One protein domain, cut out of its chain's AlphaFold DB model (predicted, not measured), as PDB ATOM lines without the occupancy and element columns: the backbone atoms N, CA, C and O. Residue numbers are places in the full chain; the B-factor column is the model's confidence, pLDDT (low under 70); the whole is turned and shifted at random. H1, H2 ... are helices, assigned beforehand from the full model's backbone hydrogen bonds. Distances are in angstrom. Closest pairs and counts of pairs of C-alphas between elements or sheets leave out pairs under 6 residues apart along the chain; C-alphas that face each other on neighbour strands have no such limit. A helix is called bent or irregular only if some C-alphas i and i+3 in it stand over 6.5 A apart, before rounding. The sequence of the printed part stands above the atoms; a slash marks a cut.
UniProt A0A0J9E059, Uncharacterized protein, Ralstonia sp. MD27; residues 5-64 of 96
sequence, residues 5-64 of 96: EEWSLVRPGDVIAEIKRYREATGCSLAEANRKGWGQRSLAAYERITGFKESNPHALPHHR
ATOM      1  N   GLU A   5      20.036  17.874  28.178       97.62
ATOM      2  CA  GLU A   5      19.785  16.770  29.093       97.62
ATOM      3  C   GLU A   5      20.731  16.844  30.298       97.62
ATOM      4  O   GLU A   5      20.276  16.864  31.441       97.62
ATOM      5  N   GLU A   6      22.040  16.979  30.070       97.94
ATOM      6  CA  GLU A   6      23.022  17.134  31.151       97.94
ATOM      7  C   GLU A   6      22.817  18.442  31.927       97.94
ATOM      8  O   GLU A   6      22.893  18.461  33.157       97.94
ATOM      9  N   TRP A   7      22.500  19.541  31.235       97.88
ATOM     10  CA  TRP A   7      22.210  20.827  31.866       97.88
ATOM     11  C   TRP A   7      20.998  20.749  32.795       97.88
ATOM     12  O   TRP A   7      21.008  21.363  33.862       97.88
ATOM     13  N   SER A   8      19.975  19.963  32.450       96.62
ATOM     14  CA  SER A   8      18.803  19.767  33.311       96.62
ATOM     15  C   SER A   8      19.158  19.187  34.689       96.62
ATOM     16  O   SER A   8      18.487  19.505  35.670       96.62
ATOM     17  N   LEU A   9      20.245  18.408  34.766       96.44
ATOM     18  CA  LEU A   9      20.762  17.801  35.995       96.44
ATOM     19  C   LEU A   9      21.702  18.731  36.771       96.44
ATOM     20  O   LEU A   9      21.840  18.589  37.985       96.44
ATOM     21  N   VAL A  10      22.377  19.652  36.077       96.94
ATOM     22  CA  VAL A  10      23.398  20.537  36.660       96.94
ATOM     23  C   VAL A  10      22.830  21.886  37.083       96.94
ATOM     24  O   VAL A  10      23.309  22.456  38.063       96.94
ATOM     25  N   ARG A  11      21.836  22.422  36.366       94.81
ATOM     26  CA  ARG A  11      21.365  23.802  36.551       94.81
ATOM     27  C   ARG A  11      21.076  24.112  38.032       94.81
ATOM     28  O   ARG A  11      20.409  23.312  38.695       94.81
ATOM     29  N   PRO A  12      21.551  25.251  38.567       88.94
ATOM     30  CA  PRO A  12      21.180  25.676  39.911       88.94
ATOM     31  C   PRO A  12      19.659  25.777  40.062       88.94
ATOM     32  O   PRO A  12      18.963  26.203  39.137       88.94
ATOM     33  N   GLY A  13      19.153  25.356  41.221       87.19
ATOM     34  CA  GLY A  13      17.744  25.492  41.583       87.19
ATOM     35  C   GLY A  13      17.406  26.906  42.060       87.19
ATOM     36  O   GLY A  13      18.007  27.894  41.641       87.19
ATOM     37  N   ASP A  14      16.447  27.007  42.980       91.38
ATOM     38  CA  ASP A  14      16.120  28.273  43.637       91.38
ATOM     39  C   ASP A  14      17.212  28.655  44.649       91.38
ATOM     40  O   ASP A  14      17.217  28.218  45.806       91.38
ATOM     41  N   VAL A  15      18.141  29.490  44.183       91.88
ATOM     42  CA  VAL A  15      19.280  30.005  44.953       91.88
ATOM     43  C   VAL A  15      18.825  30.738  46.215       91.88
ATOM     44  O   VAL A  15      19.420  30.560  47.277       91.88
ATOM     45  N   ILE A  16      17.748  31.527  46.137       93.00
ATOM     46  CA  ILE A  16      17.246  32.299  47.282       93.00
ATOM     47  C   ILE A  16      16.722  31.343  48.353       93.00
ATOM     48  O   ILE A  16      17.028  31.509  49.537       93.00
ATOM     49  N   ALA A  17      15.957  30.329  47.952       93.69
ATOM     50  CA  ALA A  17      15.445  29.329  48.878       93.69
ATOM     51  C   ALA A  17      16.568  28.478  49.499       93.69
ATOM     52  O   ALA A  17      16.490  28.138  50.679       93.69
ATOM     53  N   GLU A  18      17.620  28.143  48.744       93.19
ATOM     54  CA  GLU A  18      18.801  27.439  49.272       93.19
ATOM     55  C   GLU A  18      19.539  28.272  50.325       93.19
ATOM     56  O   GLU A  18      19.747  27.792  51.440       93.19
ATOM     57  N   ILE A  19      19.812  29.544  50.026       95.06
ATOM     58  CA  ILE A  19      20.450  30.475  50.964       95.06
ATOM     59  C   ILE A  19      19.621  30.623  52.244       95.06
ATOM     60  O   ILE A  19      20.181  30.590  53.339       95.06
ATOM     61  N   LYS A  20      18.292  30.775  52.131       95.62
ATOM     62  CA  LYS A  20      17.397  30.870  53.298       95.62
ATOM     63  C   LYS A  20      17.483  29.621  54.173       95.62
ATOM     64  O   LYS A  20      17.795  29.748  55.355       95.62
ATOM     65  N   ARG A  21      17.325  28.430  53.582       94.69
ATOM     66  CA  ARG A  21      17.439  27.153  54.308       94.69
ATOM     67  C   ARG A  21      18.798  26.986  54.983       94.69
ATOM     68  O   ARG A  21      18.862  26.550  56.127       94.69
ATOM     69  N   TYR A  22      19.886  27.348  54.300       95.06
ATOM     70  CA  TYR A  22      21.228  27.264  54.876       95.06
ATOM     71  C   TYR A  22      21.380  28.184  56.093       95.06
ATOM     72  O   TYR A  22      21.949  27.779  57.106       95.06
ATOM     73  N   ARG A  23      20.840  29.408  56.032       97.25
ATOM     74  CA  ARG A  23      20.855  30.343  57.170       97.25
ATOM     75  C   ARG A  23      20.005  29.852  58.333       97.25
ATOM     76  O   ARG A  23      20.461  29.940  59.465       97.25
ATOM     77  N   GLU A  24      18.811  29.335  58.063       97.12
ATOM     78  CA  GLU A  24      17.926  28.766  59.088       97.12
ATOM     79  C   GLU A  24      18.591  27.586  59.812       97.12
ATOM     80  O   GLU A  24      18.525  27.503  61.033       97.12
ATOM     81  N   ALA A  25      19.297  26.721  59.079       96.50
ATOM     82  CA  ALA A  25      19.954  25.545  59.648       96.50
ATOM     83  C   ALA A  25      21.242  25.856  60.434       96.50
ATOM     84  O   ALA A  25      21.616  25.092  61.319       96.50
ATOM     85  N   THR A  26      21.950  26.938  60.099       97.12
ATOM     86  CA  THR A  26      23.296  27.217  60.642       97.12
ATOM     87  C   THR A  26      23.370  28.461  61.521       97.12
ATOM     88  O   THR A  26      24.362  28.657  62.216       97.12
ATOM     89  N   GLY A  27      22.369  29.342  61.455       97.19
ATOM     90  CA  GLY A  27      22.409  30.659  62.092       97.19
ATOM     91  C   GLY A  27      23.455  31.612  61.499       97.19
ATOM     92  O   GLY A  27      23.718  32.666  62.077       97.19
ATOM     93  N   CYS A  28      24.080  31.274  60.364       97.25
ATOM     94  CA  CYS A  28      25.174  32.065  59.814       97.25
ATOM     95  C   CYS A  28      24.710  33.417  59.240       97.25
ATOM     96  O   CYS A  28      23.535  33.661  58.927       97.25
ATOM     97  N   SER A  29      25.681  34.303  59.008       97.56
ATOM     98  CA  SER A  29      25.433  35.568  58.313       97.56
ATOM     99  C   SER A  29      24.970  35.347  56.867       97.56
ATOM    100  O   SER A  29      25.269  34.328  56.236       97.56
ATOM    101  N   LEU A  30      24.293  36.348  56.295       95.81
ATOM    102  CA  LEU A  30      23.943  36.338  54.872       95.81
ATOM    103  C   LEU A  30      25.189  36.285  53.975       95.81
ATOM    104  O   LEU A  30      25.185  35.592  52.963       95.81
ATOM    105  N   ALA A  31      26.265  36.979  54.357       95.25
ATOM    106  CA  ALA A  31      27.522  36.965  53.613       95.25
ATOM    107  C   ALA A  31      28.132  35.558  53.543       95.25
ATOM    108  O   ALA A  31      28.649  35.157  52.504       95.25
ATOM    109  N   GLU A  32      28.050  34.783  54.627       95.06
ATOM    110  CA  GLU A  32      28.497  33.392  54.616       95.06
ATOM    111  C   GLU A  32      27.587  32.491  53.779       95.06
ATOM    112  O   GLU A  32      28.086  31.721  52.957       95.06
ATOM    113  N   ALA A  33      26.268  32.628  53.920       93.62
ATOM    114  CA  ALA A  33      25.316  31.843  53.143       93.62
ATOM    115  C   ALA A  33      25.406  32.124  51.636       93.62
ATOM    116  O   ALA A  33      25.293  31.202  50.837       93.62
ATOM    117  N   ASN A  34      25.697  33.358  51.222       90.19
ATOM    118  CA  ASN A  34      25.955  33.668  49.813       90.19
ATOM    119  C   ASN A  34      27.184  32.934  49.257       90.19
ATOM    120  O   ASN A  34      27.204  32.588  48.078       90.19
ATOM    121  N   ARG A  35      28.201  32.678  50.094       88.81
ATOM    122  CA  ARG A  35      29.427  31.971  49.685       88.81
ATOM    123  C   ARG A  35      29.285  30.451  49.693       88.81
ATOM    124  O   ARG A  35      29.914  29.791  48.877       88.81
ATOM    125  N   LYS A  36      28.534  29.892  50.648       89.12
ATOM    126  CA  LYS A  36      28.518  28.440  50.928       89.12
ATOM    127  C   LYS A  36      27.136  27.789  50.873       89.12
ATOM    128  O   LYS A  36      27.043  26.574  50.947       89.12
ATOM    129  N   GLY A  37      26.072  28.579  50.822       89.62
ATOM    130  CA  GLY A  37      24.715  28.120  51.114       89.62
ATOM    131  C   GLY A  37      23.909  27.643  49.914       89.62
ATOM    132  O   GLY A  37      22.720  27.385  50.070       89.62
ATOM    133  N   TRP A  38      24.509  27.565  48.728       93.81
ATOM    134  CA  TRP A  38      23.818  27.125  47.519       93.81
ATOM    135  C   TRP A  38      24.779  26.535  46.485       93.81
ATOM    136  O   TRP A  38      25.987  26.796  46.503       93.81
ATOM    137  N   GLY A  39      24.228  25.746  45.560       93.25
ATOM    138  CA  GLY A  39      24.944  25.259  44.377       93.25
ATOM    139  C   GLY A  39      25.815  24.015  44.587       93.25
ATOM    140  O   GLY A  39      26.310  23.465  43.607       93.25
ATOM    141  N   GLN A  40      25.958  23.496  45.813       92.50
ATOM    142  CA  GLN A  40      26.786  22.307  46.099       92.50
ATOM    143  C   GLN A  40      26.309  21.077  45.315       92.50
ATOM    144  O   GLN A  40      27.121  20.340  44.762       92.50
ATOM    145  N   ARG A  41      24.986  20.875  45.217       93.75
ATOM    146  CA  ARG A  41      24.415  19.772  44.425       93.75
ATOM    147  C   ARG A  41      24.728  19.912  42.939       93.75
ATOM    148  O   ARG A  41      25.068  18.926  42.295       93.75
ATOM    149  N   SER A  42      24.633  21.130  42.417       96.12
ATOM    150  CA  SER A  42      24.933  21.445  41.023       96.12
ATOM    151  C   SER A  42      26.406  21.205  40.691       96.12
ATOM    152  O   SER A  42      26.702  20.567  39.685       96.12
ATOM    153  N   LEU A  43      27.324  21.633  41.566       96.44
ATOM    154  CA  LEU A  43      28.759  21.363  41.426       96.44
ATOM    155  C   LEU A  43      29.066  19.861  41.449       96.44
ATOM    156  O   LEU A  43      29.777  19.370  40.578       96.44
ATOM    157  N   ALA A  44      28.479  19.116  42.390       96.69
ATOM    158  CA  ALA A  44      28.675  17.669  42.477       96.69
ATOM    159  C   ALA A  44      28.114  16.928  41.250       96.69
ATOM    160  O   ALA A  44      28.729  15.987  40.747       96.69
ATOM    161  N   ALA A  45      26.954  17.351  40.737       97.44
ATOM    162  CA  ALA A  45      26.395  16.803  39.505       97.44
ATOM    163  C   ALA A  45      27.305  17.086  38.303       97.44
ATOM    164  O   ALA A  45      27.530  16.192  37.490       97.44
ATOM    165  N   TYR A  46      27.848  18.299  38.219       98.25
ATOM    166  CA  TYR A  46      28.770  18.694  37.164       98.25
ATOM    167  C   TYR A  46      30.077  17.890  37.191       98.25
ATOM    168  O   TYR A  46      30.474  17.352  36.158       98.25
ATOM    169  N   GLU A  47      30.701  17.731  38.363       98.25
ATOM    170  CA  GLU A  47      31.908  16.910  38.533       98.25
ATOM    171  C   GLU A  47      31.643  15.447  38.164       98.25
ATOM    172  O   GLU A  47      32.416  14.847  37.425       98.25
ATOM    173  N   ARG A  48      30.505  14.883  38.581       98.25
ATOM    174  CA  ARG A  48      30.121  13.507  38.230       98.25
ATOM    175  C   ARG A  48      29.928  13.297  36.726       98.25
ATOM    176  O   ARG A  48      30.254  12.227  36.227       98.25
ATOM    177  N   ILE A  49      29.348  14.272  36.023       97.62
ATOM    178  CA  ILE A  49      29.069  14.172  34.581       97.62
ATOM    179  C   ILE A  49      30.343  14.393  33.759       97.62
ATOM    180  O   ILE A  49      30.574  13.695  32.780       97.62
ATOM    181  N   THR A  50      31.171  15.363  34.150       97.25
ATOM    182  CA  THR A  50      32.297  15.827  33.324       97.25
ATOM    183  C   THR A  50      33.663  15.316  33.775       97.25
ATOM    184  O   THR A  50      34.631  15.434  33.029       97.25
ATOM    185  N   GLY A  51      33.772  14.807  35.003       97.62
ATOM    186  CA  GLY A  51      35.039  14.509  35.672       97.62
ATOM    187  C   GLY A  51      35.827  15.749  36.114       97.62
ATOM    188  O   GLY A  51      36.896  15.607  36.704       97.62
ATOM    189  N   PHE A  52      35.336  16.965  35.840       97.06
ATOM    190  CA  PHE A  52      36.023  18.209  36.172       97.06
ATOM    191  C   PHE A  52      35.421  18.873  37.413       97.06
ATOM    192  O   PHE A  52      34.214  19.103  37.509       97.06
ATOM    193  N   LYS A  53      36.291  19.241  38.353       97.00
ATOM    194  CA  LYS A  53      35.902  19.866  39.614       97.00
ATOM    195  C   LYS A  53      35.774  21.382  39.473       97.00
ATOM    196  O   LYS A  53      36.762  22.108  39.570       97.00
ATOM    197  N   GLU A  54      34.546  21.862  39.295       96.56
ATOM    198  CA  GLU A  54      34.221  23.285  39.431       96.56
ATOM    199  C   GLU A  54      34.076  23.670  40.912       96.56
ATOM    200  O   GLU A  54      33.571  22.905  41.734       96.56
ATOM    201  N   SER A  55      34.518  24.877  41.251       93.94
ATOM    202  CA  SER A  55      34.467  25.439  42.605       93.94
ATOM    203  C   SER A  55      33.438  26.561  42.742       93.94
ATOM    204  O   SER A  55      32.976  26.851  43.846       93.94
ATOM    205  N   ASN A  56      33.064  27.183  41.625       93.06
ATOM    206  CA  ASN A  56      32.183  28.331  41.563       93.06
ATOM    207  C   ASN A  56      30.852  27.964  40.880       93.06
ATOM    208  O   ASN A  56      30.803  27.852  39.652       93.06
ATOM    209  N   PRO A  57      29.733  27.863  41.625       93.06
ATOM    210  CA  PRO A  57      28.420  27.591  41.039       93.06
ATOM    211  C   PRO A  57      27.990  28.614  39.975       93.06
ATOM    212  O   PRO A  57      27.233  28.271  39.067       93.06
ATOM    213  N   HIS A  58      28.493  29.854  40.034       91.94
ATOM    214  CA  HIS A  58      28.224  30.878  39.018       91.94
ATOM    215  C   HIS A  58      28.888  30.593  37.664       91.94
ATOM    216  O   HIS A  58      28.509  31.213  36.673       91.94
ATOM    217  N   ALA A  59      29.866  29.687  37.595       95.00
ATOM    218  CA  ALA A  59      30.482  29.287  36.335       95.00
ATOM    219  C   ALA A  59      29.610  28.293  35.551       95.00
ATOM    220  O   ALA A  59      29.670  28.265  34.322       95.00
ATOM    221  N   LEU A  60      28.745  27.537  36.240       95.75
ATOM    222  CA  LEU A  60      27.942  26.468  35.638       95.75
ATOM    223  C   LEU A  60      27.088  26.913  34.439       95.75
ATOM    224  O   LEU A  60      27.095  26.195  33.438       95.75
ATOM    225  N   PRO A  61      26.402  28.077  34.458       94.38
ATOM    226  CA  PRO A  61      25.657  28.552  33.294       94.38
ATOM    227  C   PRO A  61      26.498  28.656  32.016       94.38
ATOM    228  O   PRO A  61      25.989  28.360  30.940       94.38
ATOM    229  N   HIS A  62      27.789  28.993  32.113       93.94
ATOM    230  CA  HIS A  62      28.683  29.083  30.952       93.94
ATOM    231  C   HIS A  62      29.010  27.724  30.324       93.94
ATOM    232  O   HIS A  62      29.587  27.675  29.242       93.94
ATOM    233  N   HIS A  63      28.652  26.611  30.966       95.19
ATOM    234  CA  HIS A  63      28.856  25.282  30.401       95.19
ATOM    235  C   HIS A  63      27.669  24.785  29.570       95.19
ATOM    236  O   HIS A  63      27.838  23.792  28.866       95.19
ATOM    237  N   ARG A  64      26.505  25.454  29.583       96.75
ATOM    238  CA  ARG A  64      25.329  25.060  28.786       96.75
ATOM    239  C   ARG A  64      25.563  25.309  27.295       96.75
ATOM    240  O   ARG A  64      25.732  26.454  26.877       96.75
TER     241      ARG A  64
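What this domain is: This is residues 5 to 64 of the 96 residues of an uncharacterized protein of Ralstonia sp. MD27 (UniProt A0A0J9E059). The model is an elongated body of two small helical lobes, with H2 and H3 crossed in one lobe and H1, H4 and H5 grouped in a triangle in the other. Two short stretches, residues 11 to 14 and residues 37 to 39, run between the lobes; H4 lies in the second lobe with H1 and H5 each packed on it. The printed part has 60 residues with five named helices, in the order H1, H2, H3, H4, H5 along the chain, and no named strand; the class is all helix. The whole is only just compact, close to loose, with a radius of gyration of the C-alphas of 12.0 A, and it spans 34 by 18 by 17 A.

Where its parts are: The longest helix, H2, holds residues 15 to 26 and measures 16.4 A from first to last C-alpha, beginning at C-alpha 15 at (19.280, 30.005, 44.953). H3 follows with residues 30 to 36. H4, residues 40 to 50, is 15.3 A long from first to last C-alpha. H1, residues 5 to 10, begins the printed part at C-alpha 5 at (19.785, 16.770, 29.093). H5, residues 57 to 63, ends at C-alpha 63 at (28.856, 25.282, 30.401). H5 is irregular, but only just: C-alphas 58 and 61 are 6.7 A apart.

How they stand to each other: H2 touches H3 with residues 19 to 23 alone, and their lines are about perpendicular, at 78 degrees; the closest C-alphas, those of Ile 19 and Ala 33, are 5.5 A apart. H3 and H4 meet only through their link. H4 touches H1, with the closest C-alphas, those of Val 10 and Ser 42, 4.7 A apart; they run opposite ways at a steep tilt of 40 degrees. H4 also touches H5, where the closest C-alphas, those of Leu 43 and Pro 57, are 6.2 A apart; they run the same way at a shallow tilt of 34 degrees, only just short of steep. H1 and H5 are close but not clearly touching, with the C-alphas of Val 10 and Leu 60 at 7.5 A. H2 is apart from H1, H4 and H5, and H3 is apart from H1 and H5. Every O i to N i+4 pair is within hydrogen-bond range in H2, H3 and H4, against 1 of 2 in H1 and 0 of 3 in H5, where 3 of 4 O i to N i+3 pairs are within range.

The domain as a whole: The two C-alphas farthest apart, those of Glu 5 and Gly 27, are 35.9 A apart, while those of the first and last printed residues, Glu 5 and Arg 64, are 10.0 A apart. The printed part has no cut. The links from H1 to H2, H2 to H3 and H3 to H4 are tight, and the link from H4 to H5, with 6 residues, is short. The mean pLDDT of the printed part is 94.9, and no printed residue is under 70.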